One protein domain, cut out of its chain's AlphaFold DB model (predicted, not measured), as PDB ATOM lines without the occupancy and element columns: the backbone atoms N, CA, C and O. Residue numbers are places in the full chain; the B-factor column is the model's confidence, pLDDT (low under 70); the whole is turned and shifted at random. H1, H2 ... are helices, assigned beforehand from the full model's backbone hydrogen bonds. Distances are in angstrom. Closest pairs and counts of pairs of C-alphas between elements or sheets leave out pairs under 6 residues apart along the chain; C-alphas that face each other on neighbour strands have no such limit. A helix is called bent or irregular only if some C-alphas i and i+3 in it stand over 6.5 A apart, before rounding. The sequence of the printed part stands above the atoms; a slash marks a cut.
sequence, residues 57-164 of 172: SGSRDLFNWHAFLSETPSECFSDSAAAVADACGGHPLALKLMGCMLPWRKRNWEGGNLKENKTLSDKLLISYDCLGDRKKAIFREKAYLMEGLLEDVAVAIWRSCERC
ATOM      1  N   SER A  57       0.140  37.307  45.299       94.12
ATOM      2  CA  SER A  57       0.192  36.881  46.709       94.12
ATOM      3  C   SER A  57      -1.046  37.343  47.468       94.12
ATOM      4  O   SER A  57      -1.825  36.517  47.920       94.12
ATOM      5  N   GLY A  58      -1.309  38.652  47.495       94.75
ATOM      6  CA  GLY A  58      -2.459  39.207  48.207       94.75
ATOM      7  C   GLY A  58      -3.799  38.739  47.638       94.75
ATOM      8  O   GLY A  58      -4.789  38.680  48.362       94.75
ATOM      9  N   SER A  59      -3.840  38.369  46.354       95.00
ATOM     10  CA  SER A  59      -5.019  37.746  45.748       95.00
ATOM     11  C   SER A  59      -5.283  36.370  46.342       95.00
ATOM     12  O   SER A  59      -6.406  36.083  46.752       95.00
ATOM     13  N   ARG A  60      -4.242  35.537  46.426       93.62
ATOM     14  CA  ARG A  60      -4.310  34.199  47.017       93.62
ATOM     15  C   ARG A  60      -4.638  34.279  48.500       93.62
ATOM     16  O   ARG A  60      -5.575  33.616  48.920       93.62
ATOM     17  N   ASP A  61      -3.971  35.154  49.249       94.25
ATOM     18  CA  ASP A  61      -4.213  35.340  50.684       94.25
ATOM     19  C   ASP A  61      -5.668  35.748  50.943       94.25
ATOM     20  O   ASP A  61      -6.360  35.140  51.763       94.25
ATOM     21  N   LEU A  62      -6.183  36.724  50.182       94.00
ATOM     22  CA  LEU A  62      -7.568  37.167  50.312       94.00
ATOM     23  C   LEU A  62      -8.558  36.060  49.934       94.00
ATOM     24  O   LEU A  62      -9.523  35.828  50.662       94.00
ATOM     25  N   PHE A  63      -8.344  35.376  48.808       91.25
ATOM     26  CA  PHE A  63      -9.205  34.265  48.409       91.25
ATOM     27  C   PHE A  63      -9.200  33.161  49.464       91.25
ATOM     28  O   PHE A  63     -10.269  32.746  49.903       91.25
ATOM     29  N   ASN A  64      -8.021  32.731  49.915       90.19
ATOM     30  CA  ASN A  64      -7.865  31.663  50.892       90.19
ATOM     31  C   ASN A  64      -8.544  32.025  52.209       90.19
ATOM     32  O   ASN A  64      -9.299  31.220  52.754       90.19
ATOM     33  N   TRP A  65      -8.384  33.266  52.672       91.12
ATOM     34  CA  TRP A  65      -9.049  33.722  53.883       91.12
ATOM     35  C   TRP A  65     -10.577  33.661  53.723       91.12
ATOM     36  O   TRP A  65     -11.283  33.148  54.589       91.12
ATOM     37  N   HIS A  66     -11.125  34.048  52.569       85.75
ATOM     38  CA  HIS A  66     -12.565  33.935  52.308       85.75
ATOM     39  C   HIS A  66     -13.049  32.507  51.998       85.75
ATOM     40  O   HIS A  66     -14.204  32.188  52.275       85.75
ATOM     41  N   ALA A  67     -12.179  31.615  51.527       84.12
ATOM     42  CA  ALA A  67     -12.493  30.234  51.168       84.12
ATOM     43  C   ALA A  67     -12.320  29.253  52.340       84.12
ATOM     44  O   ALA A  67     -13.229  28.489  52.642       84.12
ATOM     45  N   PHE A  68     -11.225  29.323  53.097       83.94
ATOM     46  CA  PHE A  68     -10.781  28.273  54.039       83.94
ATOM     47  C   PHE A  68     -10.674  28.704  55.504       83.94
ATOM     48  O   PHE A  68     -10.343  27.896  56.359       83.94
ATOM     49  N   LEU A  69     -10.958  29.968  55.795       84.50
ATOM     50  CA  LEU A  69     -10.755  30.607  57.090       84.50
ATOM     51  C   LEU A  69      -9.261  30.702  57.479       84.50
ATOM     52  O   LEU A  69      -8.925  30.847  58.647       84.50
ATOM     53  N   SER A  70      -8.373  30.616  56.487       83.62
ATOM     54  CA  SER A  70      -6.922  30.531  56.645       83.62
ATOM     55  C   SER A  70      -6.242  31.138  55.421       83.62
ATOM     56  O   SER A  70      -6.763  31.014  54.316       83.62
ATOM     57  N   GLU A  71      -5.072  31.751  55.592       83.69
ATOM     58  CA  GLU A  71      -4.228  32.208  54.474       83.69
ATOM     59  C   GLU A  71      -3.640  31.026  53.692       83.69
ATOM     60  O   GLU A  71      -3.372  31.130  52.495       83.69
ATOM     61  N   THR A  72      -3.480  29.878  54.356       83.75
ATOM     62  CA  THR A  72      -2.921  28.660  53.768       83.75
ATOM     63  C   THR A  72      -4.007  27.583  53.661       83.75
ATOM     64  O   THR A  72      -4.498  27.116  54.697       83.75
ATOM     65  N   PRO A  73      -4.417  27.184  52.445       81.75
ATOM     66  CA  PRO A  73      -5.294  26.039  52.251       81.75
ATOM     67  C   PRO A  73      -4.531  24.745  52.554       81.75
ATOM     68  O   PRO A  73      -3.302  24.713  52.519       81.75
ATOM     69  N   SER A  74      -5.244  23.645  52.799       80.50
ATOM     70  CA  SER A  74      -4.598  22.327  52.797       80.50
ATOM     71  C   SER A  74      -3.955  22.056  51.434       80.50
ATOM     72  O   SER A  74      -4.513  22.469  50.416       80.50
ATOM     73  N   GLU A  75      -2.866  21.285  51.393       80.31
ATOM     74  CA  GLU A  75      -2.151  20.957  50.146       80.31
ATOM     75  C   GLU A  75      -3.078  20.437  49.036       80.31
ATOM     76  O   GLU A  75      -2.922  20.812  47.879       80.31
ATOM     77  N   CYS A  76      -4.116  19.672  49.399       75.69
ATOM     78  CA  CYS A  76      -5.116  19.138  48.467       75.69
ATOM     79  C   CYS A  76      -5.888  20.212  47.675       75.69
ATOM     80  O   CYS A  76      -6.478  19.894  46.646       75.69
ATOM     81  N   PHE A  77      -5.907  21.465  48.144       76.88
ATOM     82  CA  PHE A  77      -6.646  22.577  47.533       76.88
ATOM     83  C   PHE A  77      -5.747  23.724  47.075       76.88
ATOM     84  O   PHE A  77      -6.262  24.681  46.506       76.88
ATOM     85  N   SER A  78      -4.433  23.643  47.305       83.75
ATOM     86  CA  SER A  78      -3.492  24.732  47.018       83.75
ATOM     87  C   SER A  78      -3.522  25.153  45.545       83.75
ATOM     88  O   SER A  78      -3.728  26.329  45.242       83.75
ATOM     89  N   ASP A  79      -3.415  24.189  44.626       84.81
ATOM     90  CA  ASP A  79      -3.374  24.465  43.185       84.81
ATOM     91  C   ASP A  79      -4.706  25.021  42.669       84.81
ATOM     92  O   ASP A  79      -4.738  26.012  41.937       84.81
ATOM     93  N   SER A  80      -5.826  24.432  43.096       81.31
ATOM     94  CA  SER A  80      -7.163  24.896  42.718       81.31
ATOM     95  C   SER A  80      -7.468  26.284  43.288       81.31
ATOM     96  O   SER A  80      -8.027  27.130  42.592       81.31
ATOM     97  N   ALA A  81      -7.067  26.554  44.533       84.38
ATOM     98  CA  ALA A  81      -7.231  27.858  45.161       84.38
ATOM     99  C   ALA A  81      -6.405  28.939  44.454       84.38
ATOM    100  O   ALA A  81      -6.911  30.033  44.195       84.38
ATOM    101  N   ALA A  82      -5.164  28.614  44.079       89.19
ATOM    102  CA  ALA A  82      -4.325  29.496  43.282       89.19
ATOM    103  C   ALA A  82      -4.957  29.790  41.913       89.19
ATOM    104  O   ALA A  82      -5.042  30.954  41.532       89.19
ATOM    105  N   ALA A  83      -5.479  28.773  41.217       86.19
ATOM    106  CA  ALA A  83      -6.123  28.946  39.914       86.19
ATOM    107  C   ALA A  83      -7.350  29.877  39.977       86.19
ATOM    108  O   ALA A  83      -7.488  30.772  39.140       86.19
ATOM    109  N   VAL A  84      -8.215  29.724  40.988       85.38
ATOM    110  CA  VAL A  84      -9.370  30.620  41.183       85.38
ATOM    111  C   VAL A  84      -8.924  32.042  41.522       85.38
ATOM    112  O   VAL A  84      -9.457  33.007  40.965       85.38
ATOM    113  N   ALA A  85      -7.949  32.193  42.423       89.81
ATOM    114  CA  ALA A  85      -7.436  33.502  42.811       89.81
ATOM    115  C   ALA A  85      -6.802  34.240  41.621       89.81
ATOM    116  O   ALA A  85      -7.069  35.426  41.407       89.81
ATOM    117  N   ASP A  86      -6.026  33.527  40.805       89.25
ATOM    118  CA  ASP A  86      -5.374  34.071  39.618       89.25
ATOM    119  C   ASP A  86      -6.422  34.453  38.548       89.25
ATOM    120  O   ASP A  86      -6.335  35.531  37.949       89.25
ATOM    121  N   ALA A  87      -7.492  33.662  38.383       85.06
ATOM    122  CA  ALA A  87      -8.610  33.985  37.489       85.06
ATOM    123  C   ALA A  87      -9.385  35.250  37.906       85.06
ATOM    124  O   ALA A  87      -9.924  35.965  37.054       85.06
ATOM    125  N   CYS A  88      -9.408  35.582  39.201       86.19
ATOM    126  CA  CYS A  88     -10.005  36.823  39.707       86.19
ATOM    127  C   CYS A  88      -9.197  38.082  39.355       86.19
ATOM    128  O   CYS A  88      -9.691  39.197  39.551       86.19
ATOM    129  N   GLY A  89      -7.969  37.934  38.842       87.31
ATOM    130  CA  GLY A  89      -7.158  39.039  38.327       87.31
ATOM    131  C   GLY A  89      -6.871  40.135  39.355       87.31
ATOM    132  O   GLY A  89      -6.798  41.309  38.994       87.31
ATOM    133  N   GLY A  90      -6.786  39.772  40.638       90.94
ATOM    134  CA  GLY A  90      -6.515  40.703  41.735       90.94
ATOM    135  C   GLY A  90      -7.669  41.609  42.147       90.94
ATOM    136  O   GLY A  90      -7.460  42.506  42.963       90.94
ATOM    137  N   HIS A  91      -8.885  41.389  41.632       90.56
ATOM    138  CA  HIS A  91     -10.053  42.178  42.016       90.56
ATOM    139  C   HIS A  91     -10.574  41.745  43.401       90.56
ATOM    140  O   HIS A  91     -11.150  40.656  43.513       90.56
ATOM    141  N   PRO A  92     -10.478  42.583  44.458       90.62
ATOM    142  CA  PRO A  92     -10.802  42.163  45.823       90.62
ATOM    143  C   PRO A  92     -12.233  41.644  45.973       90.62
ATOM    144  O   PRO A  92     -12.464  40.642  46.641       90.62
ATOM    145  N   LEU A  93     -13.206  42.286  45.314       86.19
ATOM    146  CA  LEU A  93     -14.597  41.828  45.359       86.19
ATOM    147  C   LEU A  93     -14.784  40.454  44.699       86.19
ATOM    148  O   LEU A  93     -15.516  39.638  45.243       86.19
ATOM    149  N   ALA A  94     -14.115  40.178  43.573       85.06
ATOM    150  CA  ALA A  94     -14.250  38.893  42.888       85.06
ATOM    151  C   ALA A  94     -13.675  37.769  43.755       85.06
ATOM    152  O   ALA A  94     -14.349  36.773  43.986       85.06
ATOM    153  N   LEU A  95     -12.494  37.986  44.342       89.31
ATOM    154  CA  LEU A  95     -11.852  37.039  45.260       89.31
ATOM    155  C   LEU A  95     -12.753  36.697  46.455       89.31
ATOM    156  O   LEU A  95     -12.947  35.524  46.772       89.31
ATOM    157  N   LYS A  96     -13.359  37.717  47.077       86.44
ATOM    158  CA  LYS A  96     -14.318  37.542  48.179       86.44
ATOM    159  C   LYS A  96     -15.545  36.746  47.753       86.44
ATOM    160  O   LYS A  96     -15.929  35.805  48.440       86.44
ATOM    161  N   LEU A  97     -16.153  37.125  46.627       80.56
ATOM    162  CA  LEU A  97     -17.326  36.445  46.080       80.56
ATOM    163  C   LEU A  97     -17.023  34.967  45.827       80.56
ATOM    164  O   LEU A  97     -17.758  34.107  46.302       80.56
ATOM    165  N   MET A  98     -15.917  34.675  45.141       82.62
ATOM    166  CA  MET A  98     -15.518  33.310  44.807       82.62
ATOM    167  C   MET A  98     -15.246  32.474  46.058       82.62
ATOM    168  O   MET A  98     -15.776  31.370  46.167       82.62
ATOM    169  N   GLY A  99     -14.501  33.003  47.035       83.19
ATOM    170  CA  GLY A  99     -14.235  32.292  48.290       83.19
ATOM    171  C   GLY A  99     -15.514  31.979  49.074       83.19
ATOM    172  O   GLY A  99     -15.689  30.865  49.567       83.19
ATOM    173  N   CYS A 100     -16.460  32.921  49.125       78.31
ATOM    174  CA  CYS A 100     -17.732  32.734  49.828       78.31
ATOM    175  C   CYS A 100     -18.724  31.807  49.100       78.31
ATOM    176  O   CYS A 100     -19.619  31.259  49.741       78.31
ATOM    177  N   MET A 101     -18.607  31.623  47.779       76.31
ATOM    178  CA  MET A 101     -19.509  30.748  47.012       76.31
ATOM    179  C   MET A 101     -19.250  29.251  47.235       76.31
ATOM    180  O   MET A 101     -20.089  28.420  46.866       76.31
ATOM    181  N   LEU A 102     -18.132  28.906  47.872       75.06
ATOM    182  CA  LEU A 102     -17.728  27.529  48.109       75.06
ATOM    183  C   LEU A 102     -18.683  26.796  49.079       75.06
ATOM    184  O   LEU A 102     -19.128  27.373  50.076       75.06
ATOM    185  N   PRO A 103     -19.023  25.515  48.828       64.75
ATOM    186  CA  PRO A 103     -20.109  24.824  49.534       64.75
ATOM    187  C   PRO A 103     -19.991  24.766  51.064       64.75
ATOM    188  O   PRO A 103     -21.005  24.899  51.746       64.75
ATOM    189  N   TRP A 104     -18.789  24.610  51.628       70.12
ATOM    190  CA  TRP A 104     -18.598  24.544  53.088       70.12
ATOM    191  C   TRP A 104     -18.695  25.918  53.762       70.12
ATOM    192  O   TRP A 104     -18.974  26.003  54.957       70.12
ATOM    193  N   ARG A 105     -18.553  27.010  52.999       63.81
ATOM    194  CA  ARG A 105     -18.805  28.372  53.488       63.81
ATOM    195  C   ARG A 105     -20.276  28.713  53.593       63.81
ATOM    196  O   ARG A 105     -20.635  29.508  54.458       63.81
ATOM    197  N   LYS A 106     -21.136  28.049  52.816       54.28
ATOM    198  CA  LYS A 106     -22.591  28.238  52.902       54.28
ATOM    199  C   LYS A 106     -23.170  27.900  54.281       54.28
ATOM    200  O   LYS A 106     -24.260  28.365  54.585       54.28
ATOM    201  N   ARG A 107     -22.467  27.112  55.109       48.25
ATOM    202  CA  ARG A 107     -22.942  26.693  56.440       48.25
ATOM    203  C   ARG A 107     -22.507  27.615  57.589       48.25
ATOM    204  O   ARG A 107     -23.219  27.678  58.582       48.25
ATOM    205  N   ASN A 108     -21.389  28.336  57.444       44.09
ATOM    206  CA  ASN A 108     -20.717  29.039  58.553       44.09
ATOM    207  C   ASN A 108     -20.543  30.556  58.330       44.09
ATOM    208  O   ASN A 108     -19.817  31.210  59.076       44.09
ATOM    209  N   TRP A 109     -21.152  31.132  57.292       50.41
ATOM    210  CA  TRP A 109     -21.072  32.568  57.025       50.41
ATOM    211  C   TRP A 109     -22.329  33.290  57.533       50.41
ATOM    212  O   TRP A 109     -23.394  33.183  56.932       50.41
ATOM    213  N   GLU A 110     -22.193  34.063  58.616       46.69
ATOM    214  CA  GLU A 110     -23.262  34.937  59.137       46.69
ATOM    215  C   GLU A 110     -23.527  36.163  58.241       46.69
ATOM    216  O   GLU A 110     -24.566  36.811  58.343       46.69
ATOM    217  N   GLY A 111     -22.620  36.482  57.314       50.47
ATOM    218  CA  GLY A 111     -22.733  37.639  56.425       50.47
ATOM    219  C   GLY A 111     -23.617  37.410  55.195       50.47
ATOM    220  O   GLY A 111     -23.275  37.908  54.128       50.47
ATOM    221  N   GLY A 112     -24.693  36.631  55.313       47.84
ATOM    222  CA  GLY A 112     -25.701  36.434  54.267       47.84
ATOM    223  C   GLY A 112     -25.210  35.709  53.008       47.84
ATOM    224  O   GLY A 112     -24.112  35.918  52.490       47.84
ATOM    225  N   ASN A 113     -26.060  34.848  52.460       55.12
ATOM    226  CA  ASN A 113     -25.872  34.319  51.119       55.12
ATOM    227  C   ASN A 113     -25.728  35.510  50.151       55.12
ATOM    228  O   ASN A 113     -26.626  36.339  50.043       55.12
ATOM    229  N   LEU A 114     -24.596  35.635  49.457       53.19
ATOM    230  CA  LEU A 114     -24.367  36.726  48.501       53.19
ATOM    231  C   LEU A 114     -25.431  36.760  47.394       53.19
ATOM    232  O   LEU A 114     -25.747  37.839  46.901       53.19
ATOM    233  N   LYS A 115     -26.046  35.609  47.076       50.84
ATOM    234  CA  LYS A 115     -27.209  35.522  46.176       50.84
ATOM    235  C   LYS A 115     -28.482  36.148  46.762       50.84
ATOM    236  O   LYS A 115     -29.384  36.500  46.015       50.84
ATOM    237  N   GLU A 116     -28.567  36.276  48.083       52.25
ATOM    238  CA  GLU A 116     -29.689  36.887  48.809       52.25
ATOM    239  C   GLU A 116     -29.397  38.330  49.236       52.25
ATOM    240  O   GLU A 116     -30.313  39.051  49.634       52.25
ATOM    241  N   ASN A 117     -28.147  38.792  49.107       63.28
ATOM    242  CA  ASN A 117     -27.800  40.193  49.302       63.28
ATOM    243  C   ASN A 117     -28.278  41.009  48.091       63.28
ATOM    244  O   ASN A 117     -27.512  41.324  47.173       63.28
ATOM    245  N   LYS A 118     -29.581  41.316  48.092       62.09
ATOM    246  CA  LYS A 118     -30.257  42.088  47.043       62.09
ATOM    247  C   LYS A 118     -29.548  43.413  46.789       62.09
ATOM    248  O   LYS A 118     -29.253  43.721  45.649       62.09
ATOM    249  N   THR A 119     -29.125  44.115  47.838       65.69
ATOM    250  CA  THR A 119     -28.430  45.403  47.716       65.69
ATOM    251  C   THR A 119     -27.119  45.309  46.934       65.69
ATOM    252  O   THR A 119     -26.825  46.182  46.119       65.69
ATOM    253  N   LEU A 120     -26.309  44.269  47.161       68.31
ATOM    254  CA  LEU A 120     -25.085  44.055  46.385       68.31
ATOM    255  C   LEU A 120     -25.405  43.609  44.954       68.31
ATOM    256  O   LEU A 120     -24.780  44.094  44.014       68.31
ATOM    257  N   SER A 121     -26.382  42.715  44.796       68.56
ATOM    258  CA  SER A 121     -26.811  42.206  43.489       68.56
ATOM    259  C   SER A 121     -27.359  43.322  42.598       68.56
ATOM    260  O   SER A 121     -26.958  43.425  41.444       68.56
ATOM    261  N   ASP A 122     -28.178  44.217  43.150       72.75
ATOM    262  CA  ASP A 122     -28.757  45.365  42.451       72.75
ATOM    263  C   ASP A 122     -27.667  46.362  42.035       72.75
ATOM    264  O   ASP A 122     -27.638  46.823  40.895       72.75
ATOM    265  N   LYS A 123     -26.700  46.646  42.920       72.44
ATOM    266  CA  LYS A 123     -25.556  47.519  42.595       72.44
ATOM    267  C   LYS A 123     -24.667  46.934  41.496       72.44
ATOM    268  O   LYS A 123     -24.205  47.667  40.617       72.44
ATOM    269  N   LEU A 124     -24.415  45.625  41.540       76.19
ATOM    270  CA  LEU A 124     -23.653  44.925  40.506       76.19
ATOM    271  C   LEU A 124     -24.415  44.888  39.181       76.19
ATOM    272  O   LEU A 124     -23.796  45.086  38.138       76.19
ATOM    273  N   LEU A 125     -25.734  44.700  39.220       79.25
ATOM    274  CA  LEU A 125     -26.586  44.700  38.036       79.25
ATOM    275  C   LEU A 125     -26.594  46.071  37.357       79.25
ATOM    276  O   LEU A 125     -26.304  46.143  36.170       79.25
ATOM    277  N   ILE A 126     -26.798  47.156  38.114       78.00
ATOM    278  CA  ILE A 126     -26.714  48.531  37.587       78.00
ATOM    279  C   ILE A 126     -25.340  48.772  36.950       78.00
ATOM    280  O   ILE A 126     -25.240  49.278  35.833       78.00
ATOM    281  N   SER A 127     -24.265  48.363  37.632       79.12
ATOM    282  CA  SER A 127     -22.900  48.521  37.118       79.12
ATOM    283  C   SER A 127     -22.673  47.728  35.829       79.12
ATOM    284  O   SER A 127     -22.026  48.226  34.910       79.12
ATOM    285  N   TYR A 128     -23.206  46.507  35.750       82.25
ATOM    286  CA  TYR A 128     -23.148  45.672  34.556       82.25
ATOM    287  C   TYR A 128     -23.975  46.269  33.416       82.25
ATOM    288  O   TYR A 128     -23.500  46.299  32.282       82.25
ATOM    289  N   ASP A 129     -25.168  46.792  33.691       84.00
ATOM    290  CA  ASP A 129     -26.055  47.366  32.681       84.00
ATOM    291  C   ASP A 129     -25.479  48.625  32.037       84.00
ATOM    292  O   ASP A 129     -25.620  48.788  30.821       84.00
ATOM    293  N   CYS A 130     -24.727  49.422  32.801       82.06
ATOM    294  CA  CYS A 130     -23.960  50.571  32.316       82.06
ATOM    295  C   CYS A 130     -22.760  50.198  31.419       82.06
ATOM    296  O   CYS A 130     -22.137  51.080  30.822       82.06
ATOM    297  N   LEU A 131     -22.394  48.916  31.300       83.56
ATOM    298  CA  LEU A 131     -21.333  48.483  30.389       83.56
ATOM    299  C   LEU A 131     -21.831  48.455  28.936       83.56
ATOM    300  O   LEU A 131     -22.887  47.908  28.628       83.56
ATOM    301  N   GLY A 132     -21.007  48.945  28.009       86.94
ATOM    302  CA  GLY A 132     -21.226  48.711  26.577       86.94
ATOM    303  C   GLY A 132     -21.076  47.229  26.202       86.94
ATOM    304  O   GLY A 132     -20.373  46.472  26.881       86.94
ATOM    305  N   ASP A 133     -21.675  46.819  25.083       91.00
ATOM    306  CA  ASP A 133     -21.821  45.407  24.687       91.00
ATOM    307  C   ASP A 133     -20.513  44.611  24.676       91.00
ATOM    308  O   ASP A 133     -20.458  43.482  25.169       91.00
ATOM    309  N   ARG A 134     -19.424  45.216  24.189       87.62
ATOM    310  CA  ARG A 134     -18.096  44.583  24.181       87.62
ATOM    311  C   ARG A 134     -17.601  44.260  25.593       87.62
ATOM    312  O   ARG A 134     -17.050  43.187  25.818       87.62
ATOM    313  N   LYS A 135     -17.793  45.173  26.551       79.75
ATOM    314  CA  LYS A 135     -17.392  44.964  27.952       79.75
ATOM    315  C   LYS A 135     -18.294  43.929  28.628       79.75
ATOM    316  O   LYS A 135     -17.782  43.095  29.369       79.75
ATOM    317  N   LYS A 136     -19.598  43.919  28.315       84.38
ATOM    318  CA  LYS A 136     -20.529  42.870  28.769       84.38
ATOM    319  C   LYS A 136     -20.123  41.486  28.257       84.38
ATOM    320  O   LYS A 136     -20.166  40.528  29.021       84.38
ATOM    321  N   ALA A 137     -19.694  41.370  26.998       84.88
ATOM    322  CA  ALA A 137     -19.224  40.105  26.432       84.88
ATOM    323  C   ALA A 137     -17.991  39.559  27.174       84.88
ATOM    324  O   ALA A 137     -18.008  38.410  27.605       84.88
ATOM    325  N   ILE A 138     -16.983  40.406  27.415       81.88
ATOM    326  CA  ILE A 138     -15.783  40.036  28.189       81.88
ATOM    327  C   ILE A 138     -16.155  39.630  29.621       81.88
ATOM    328  O   ILE A 138     -15.613  38.667  30.160       81.88
ATOM    329  N   PHE A 139     -17.083  40.358  30.252       81.56
ATOM    330  CA  PHE A 139     -17.555  40.021  31.593       81.56
ATOM    331  C   PHE A 139     -18.193  38.628  31.631       81.56
ATOM    332  O   PHE A 139     -17.859  37.833  32.506       81.56
ATOM    333  N   ARG A 140     -19.066  38.311  30.665       81.06
ATOM    334  CA  ARG A 140     -19.715  36.994  30.566       81.06
ATOM    335  C   ARG A 140     -18.712  35.863  30.355       81.06
ATOM    336  O   ARG A 140     -18.821  34.843  31.023       81.06
ATOM    337  N   GLU A 141     -17.732  36.052  29.475       83.62
ATOM    338  CA  GLU A 141     -16.671  35.065  29.236       83.62
ATOM    339  C   GLU A 141     -15.883  34.768  30.520       83.62
ATOM    340  O   GLU A 141     -15.703  33.610  30.894       83.62
ATOM    341  N   LYS A 142     -15.488  35.815  31.257       76.12
ATOM    342  CA  LYS A 142     -14.822  35.656  32.556       76.12
ATOM    343  C   LYS A 142     -15.711  34.978  33.594       76.12
ATOM    344  O   LYS A 142     -15.212  34.156  34.354       76.12
ATOM    345  N   ALA A 143     -16.999  35.315  33.636       78.19
ATOM    346  CA  ALA A 143     -17.942  34.697  34.563       78.19
ATOM    347  C   ALA A 143     -18.076  33.189  34.306       78.19
ATOM    348  O   ALA A 143     -18.018  32.410  35.253       78.19
ATOM    349  N   TYR A 144     -18.160  32.779  33.038       79.44
ATOM    350  CA  TYR A 144     -18.214  31.367  32.657       79.44
ATOM    351  C   TYR A 144     -16.934  30.609  33.037       79.44
ATOM    352  O   TYR A 144     -16.997  29.523  33.608       79.44
ATOM    353  N   LEU A 145     -15.761  31.210  32.798       75.81
ATOM    354  CA  LEU A 145     -14.484  30.636  33.233       75.81
ATOM    355  C   LEU A 145     -14.439  30.440  34.758       75.81
ATOM    356  O   LEU A 145     -13.989  29.403  35.240       75.81
ATOM    357  N   MET A 146     -14.909  31.430  35.519       71.19
ATOM    358  CA  MET A 146     -14.963  31.356  36.980       71.19
ATOM    359  C   MET A 146     -15.929  30.280  37.481       71.19
ATOM    360  O   MET A 146     -15.622  29.616  38.466       71.19
ATOM    361  N   GLU A 147     -17.073  30.102  36.818       74.44
ATOM    362  CA  GLU A 147     -18.042  29.052  37.143       74.44
ATOM    363  C   GLU A 147     -17.423  27.658  36.984       74.44
ATOM    364  O   GLU A 147     -17.435  26.886  37.942       74.44
ATOM    365  N   GLY A 148     -16.777  27.382  35.846       74.69
ATOM    366  CA  GLY A 148     -16.086  26.106  35.619       74.69
ATOM    367  C   GLY A 148     -14.973  25.833  36.639       74.69
ATOM    368  O   GLY A 148     -14.893  24.742  37.196       74.69
ATOM    369  N   LEU A 149     -14.162  26.844  36.980       74.44
ATOM    370  CA  LEU A 149     -13.126  26.700  38.013       74.44
ATOM    371  C   LEU A 149     -13.714  26.404  39.402       74.44
ATOM    372  O   LEU A 149     -13.120  25.660  40.181       74.44
ATOM    373  N   LEU A 150     -14.869  26.987  39.732       71.88
ATOM    374  CA  LEU A 150     -15.554  26.721  40.997       71.88
ATOM    375  C   LEU A 150     -16.065  25.273  41.056       71.88
ATOM    376  O   LEU A 150     -15.977  24.641  42.112       71.88
ATOM    377  N   GLU A 151     -16.578  24.749  39.940       73.06
ATOM    378  CA  GLU A 151     -16.971  23.343  39.814       73.06
ATOM    379  C   GLU A 151     -15.770  22.413  40.008       73.06
ATOM    380  O   GLU A 151     -15.845  21.491  40.821       73.06
ATOM    381  N   ASP A 152     -14.640  22.699  39.360       70.69
ATOM    382  CA  ASP A 152     -13.411  21.911  39.502       70.69
ATOM    383  C   ASP A 152     -12.911  21.878  40.953       70.69
ATOM    384  O   ASP A 152     -12.549  20.816  41.469       70.69
ATOM    385  N   VAL A 153     -12.942  23.020  41.649       67.62
ATOM    386  CA  VAL A 153     -12.587  23.109  43.077       67.62
ATOM    387  C   VAL A 153     -13.554  22.283  43.923       67.62
ATOM    388  O   VAL A 153     -13.122  21.528  44.795       67.62
ATOM    389  N   ALA A 154     -14.859  22.384  43.665       68.88
ATOM    390  CA  ALA A 154     -15.864  21.605  44.382       68.88
ATOM    391  C   ALA A 154     -15.676  20.091  44.165       68.88
ATOM    392  O   ALA A 154     -15.772  19.320  45.123       68.88
ATOM    393  N   VAL A 155     -15.341  19.662  42.944       72.00
ATOM    394  CA  VAL A 155     -15.041  18.262  42.605       72.00
ATOM    395  C   VAL A 155     -13.742  17.787  43.262       72.00
ATOM    396  O   VAL A 155     -13.700  16.682  43.807       72.00
ATOM    397  N   ALA A 156     -12.679  18.596  43.250       67.31
ATOM    398  CA  ALA A 156     -11.411  18.271  43.910       67.31
ATOM    399  C   ALA A 156     -11.592  18.063  45.422       67.31
ATOM    400  O   ALA A 156     -10.996  17.161  46.019       67.31
ATOM    401  N   ILE A 157     -12.478  18.854  46.025       62.91
ATOM    402  CA  ILE A 157     -12.857  18.749  47.434       62.91
ATOM    403  C   ILE A 157     -13.667  17.497  47.694       62.91
ATOM    404  O   ILE A 157     -13.311  16.734  48.589       62.91
ATOM    405  N   TRP A 158     -14.682  17.232  46.872       63.69
ATOM    406  CA  TRP A 158     -15.456  15.998  46.954       63.69
ATOM    407  C   TRP A 158     -14.550  14.757  46.927       63.69
ATOM    408  O   TRP A 158     -14.615  13.910  47.816       63.69
ATOM    409  N   ARG A 159     -13.625  14.696  45.961       67.75
ATOM    410  CA  ARG A 159     -12.662  13.592  45.821       67.75
ATOM    411  C   ARG A 159     -11.707  13.474  47.007       67.75
ATOM    412  O   ARG A 159     -11.349  12.365  47.398       67.75
ATOM    413  N   SER A 160     -11.276  14.600  47.569       61.22
ATOM    414  CA  SER A 160     -10.416  14.615  48.758       61.22
ATOM    415  C   SER A 160     -11.165  14.112  49.997       61.22
ATOM    416  O   SER A 160     -10.606  13.333  50.763       61.22
ATOM    417  N   CYS A 161     -12.448  14.458  50.147       58.53
ATOM    418  CA  CYS A 161     -13.307  13.934  51.211       58.53
ATOM    419  C   CYS A 161     -13.585  12.428  51.072       58.53
ATOM    420  O   CYS A 161     -13.625  11.742  52.085       58.53
ATOM    421  N   GLU A 162     -13.716  11.889  49.855       58.00
ATOM    422  CA  GLU A 162     -13.846  10.435  49.634       58.00
ATOM    423  C   GLU A 162     -12.546   9.665  49.921       58.00
ATOM    424  O   GLU A 162     -12.585   8.501  50.323       58.00
ATOM    425  N   ARG A 163     -11.384  10.304  49.731       51.25
ATOM    426  CA  ARG A 163     -10.070   9.735  50.082       51.25
ATOM    427  C   ARG A 163      -9.722   9.853  51.564       51.25
ATOM    428  O   ARG A 163      -8.841   9.128  52.025       51.25
ATOM    429  N   CYS A 164     -10.392  10.727  52.309       45.34
ATOM    430  CA  CYS A 164     -10.301  10.760  53.760       45.34
ATOM    431  C   CYS A 164     -11.193   9.658  54.345       45.34
ATOM    432  O   CYS A 164     -12.411   9.787  54.404       45.34
TER     433      CYS A 164
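Overview. This is residues 57 to 164 of the 172 residues of a protein of Physcomitrium patens (UniProt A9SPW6). One long helix, H5, makes the longest axis, and a cluster of three shorter helices, H1, H2 and H3, packs on it through H2, which runs side by side with it. H4 makes a corner with the beginning of H5, residues 116 to 127 stick out, and a long loop, residues 102 to 117, joins H3 to H4. The printed part has 108 residues with five named helices, H1 to H5 in chain order, and no named strand: the class is all helix. It is compact, with a radius of gyration of the C-alphas of 14.6 A, but elongated, spanning 47 by 28 by 25 A.

Along the chain. Find C-alpha 133 at (-21.821, 45.407, 24.687); from there H5 runs 45.3 A to C-alpha 163 at (-10.070, 9.735, 50.082). Look next at H2, residues 75 to 87, 19.3 A, irregular where C-alphas 76 and 79 are 7.7 A apart. H1, residues 57 to 68, begins at (0.192, 36.881, 46.709) and spans 15.8 A; H3, residues 92 to 101, spans 14.4 A; H4, residues 118 to 129, spans 15.9 A.

Arrangement. Begin at H5: H2 touches it, closest at the C-alphas of Ser 80 and Val 153, 5.7 A, at a shallow tilt of 3 degrees, opposite ways. With residues 81 to 86 alone, H2 touches H1, closest at the C-alphas of Arg 60 and Ala 85, 5.3 A. H1 and H3 touch at a shallow tilt of 26 degrees, the same way, closest at the C-alphas of Ala 67 and Gly 99, 3.9 A. H4 and H5 are close but not clearly touching; their closest C-alphas, Tyr 128 and Lys 136, are 6.9 A apart. Every O i to N i+4 pair is within hydrogen-bond range in H1, H3, H4 and H5, and 7 of 9 in H2.

Size, cuts and confidence. The C-alphas farthest apart, Gly 132 and Cys 164, are 47.9 A apart. The printed part has no cut, and the link from H3 to H4 is long. Look for pLDDT under 70 at residue 103, residues 105 to 121, 153 to 154 and 156 to 164.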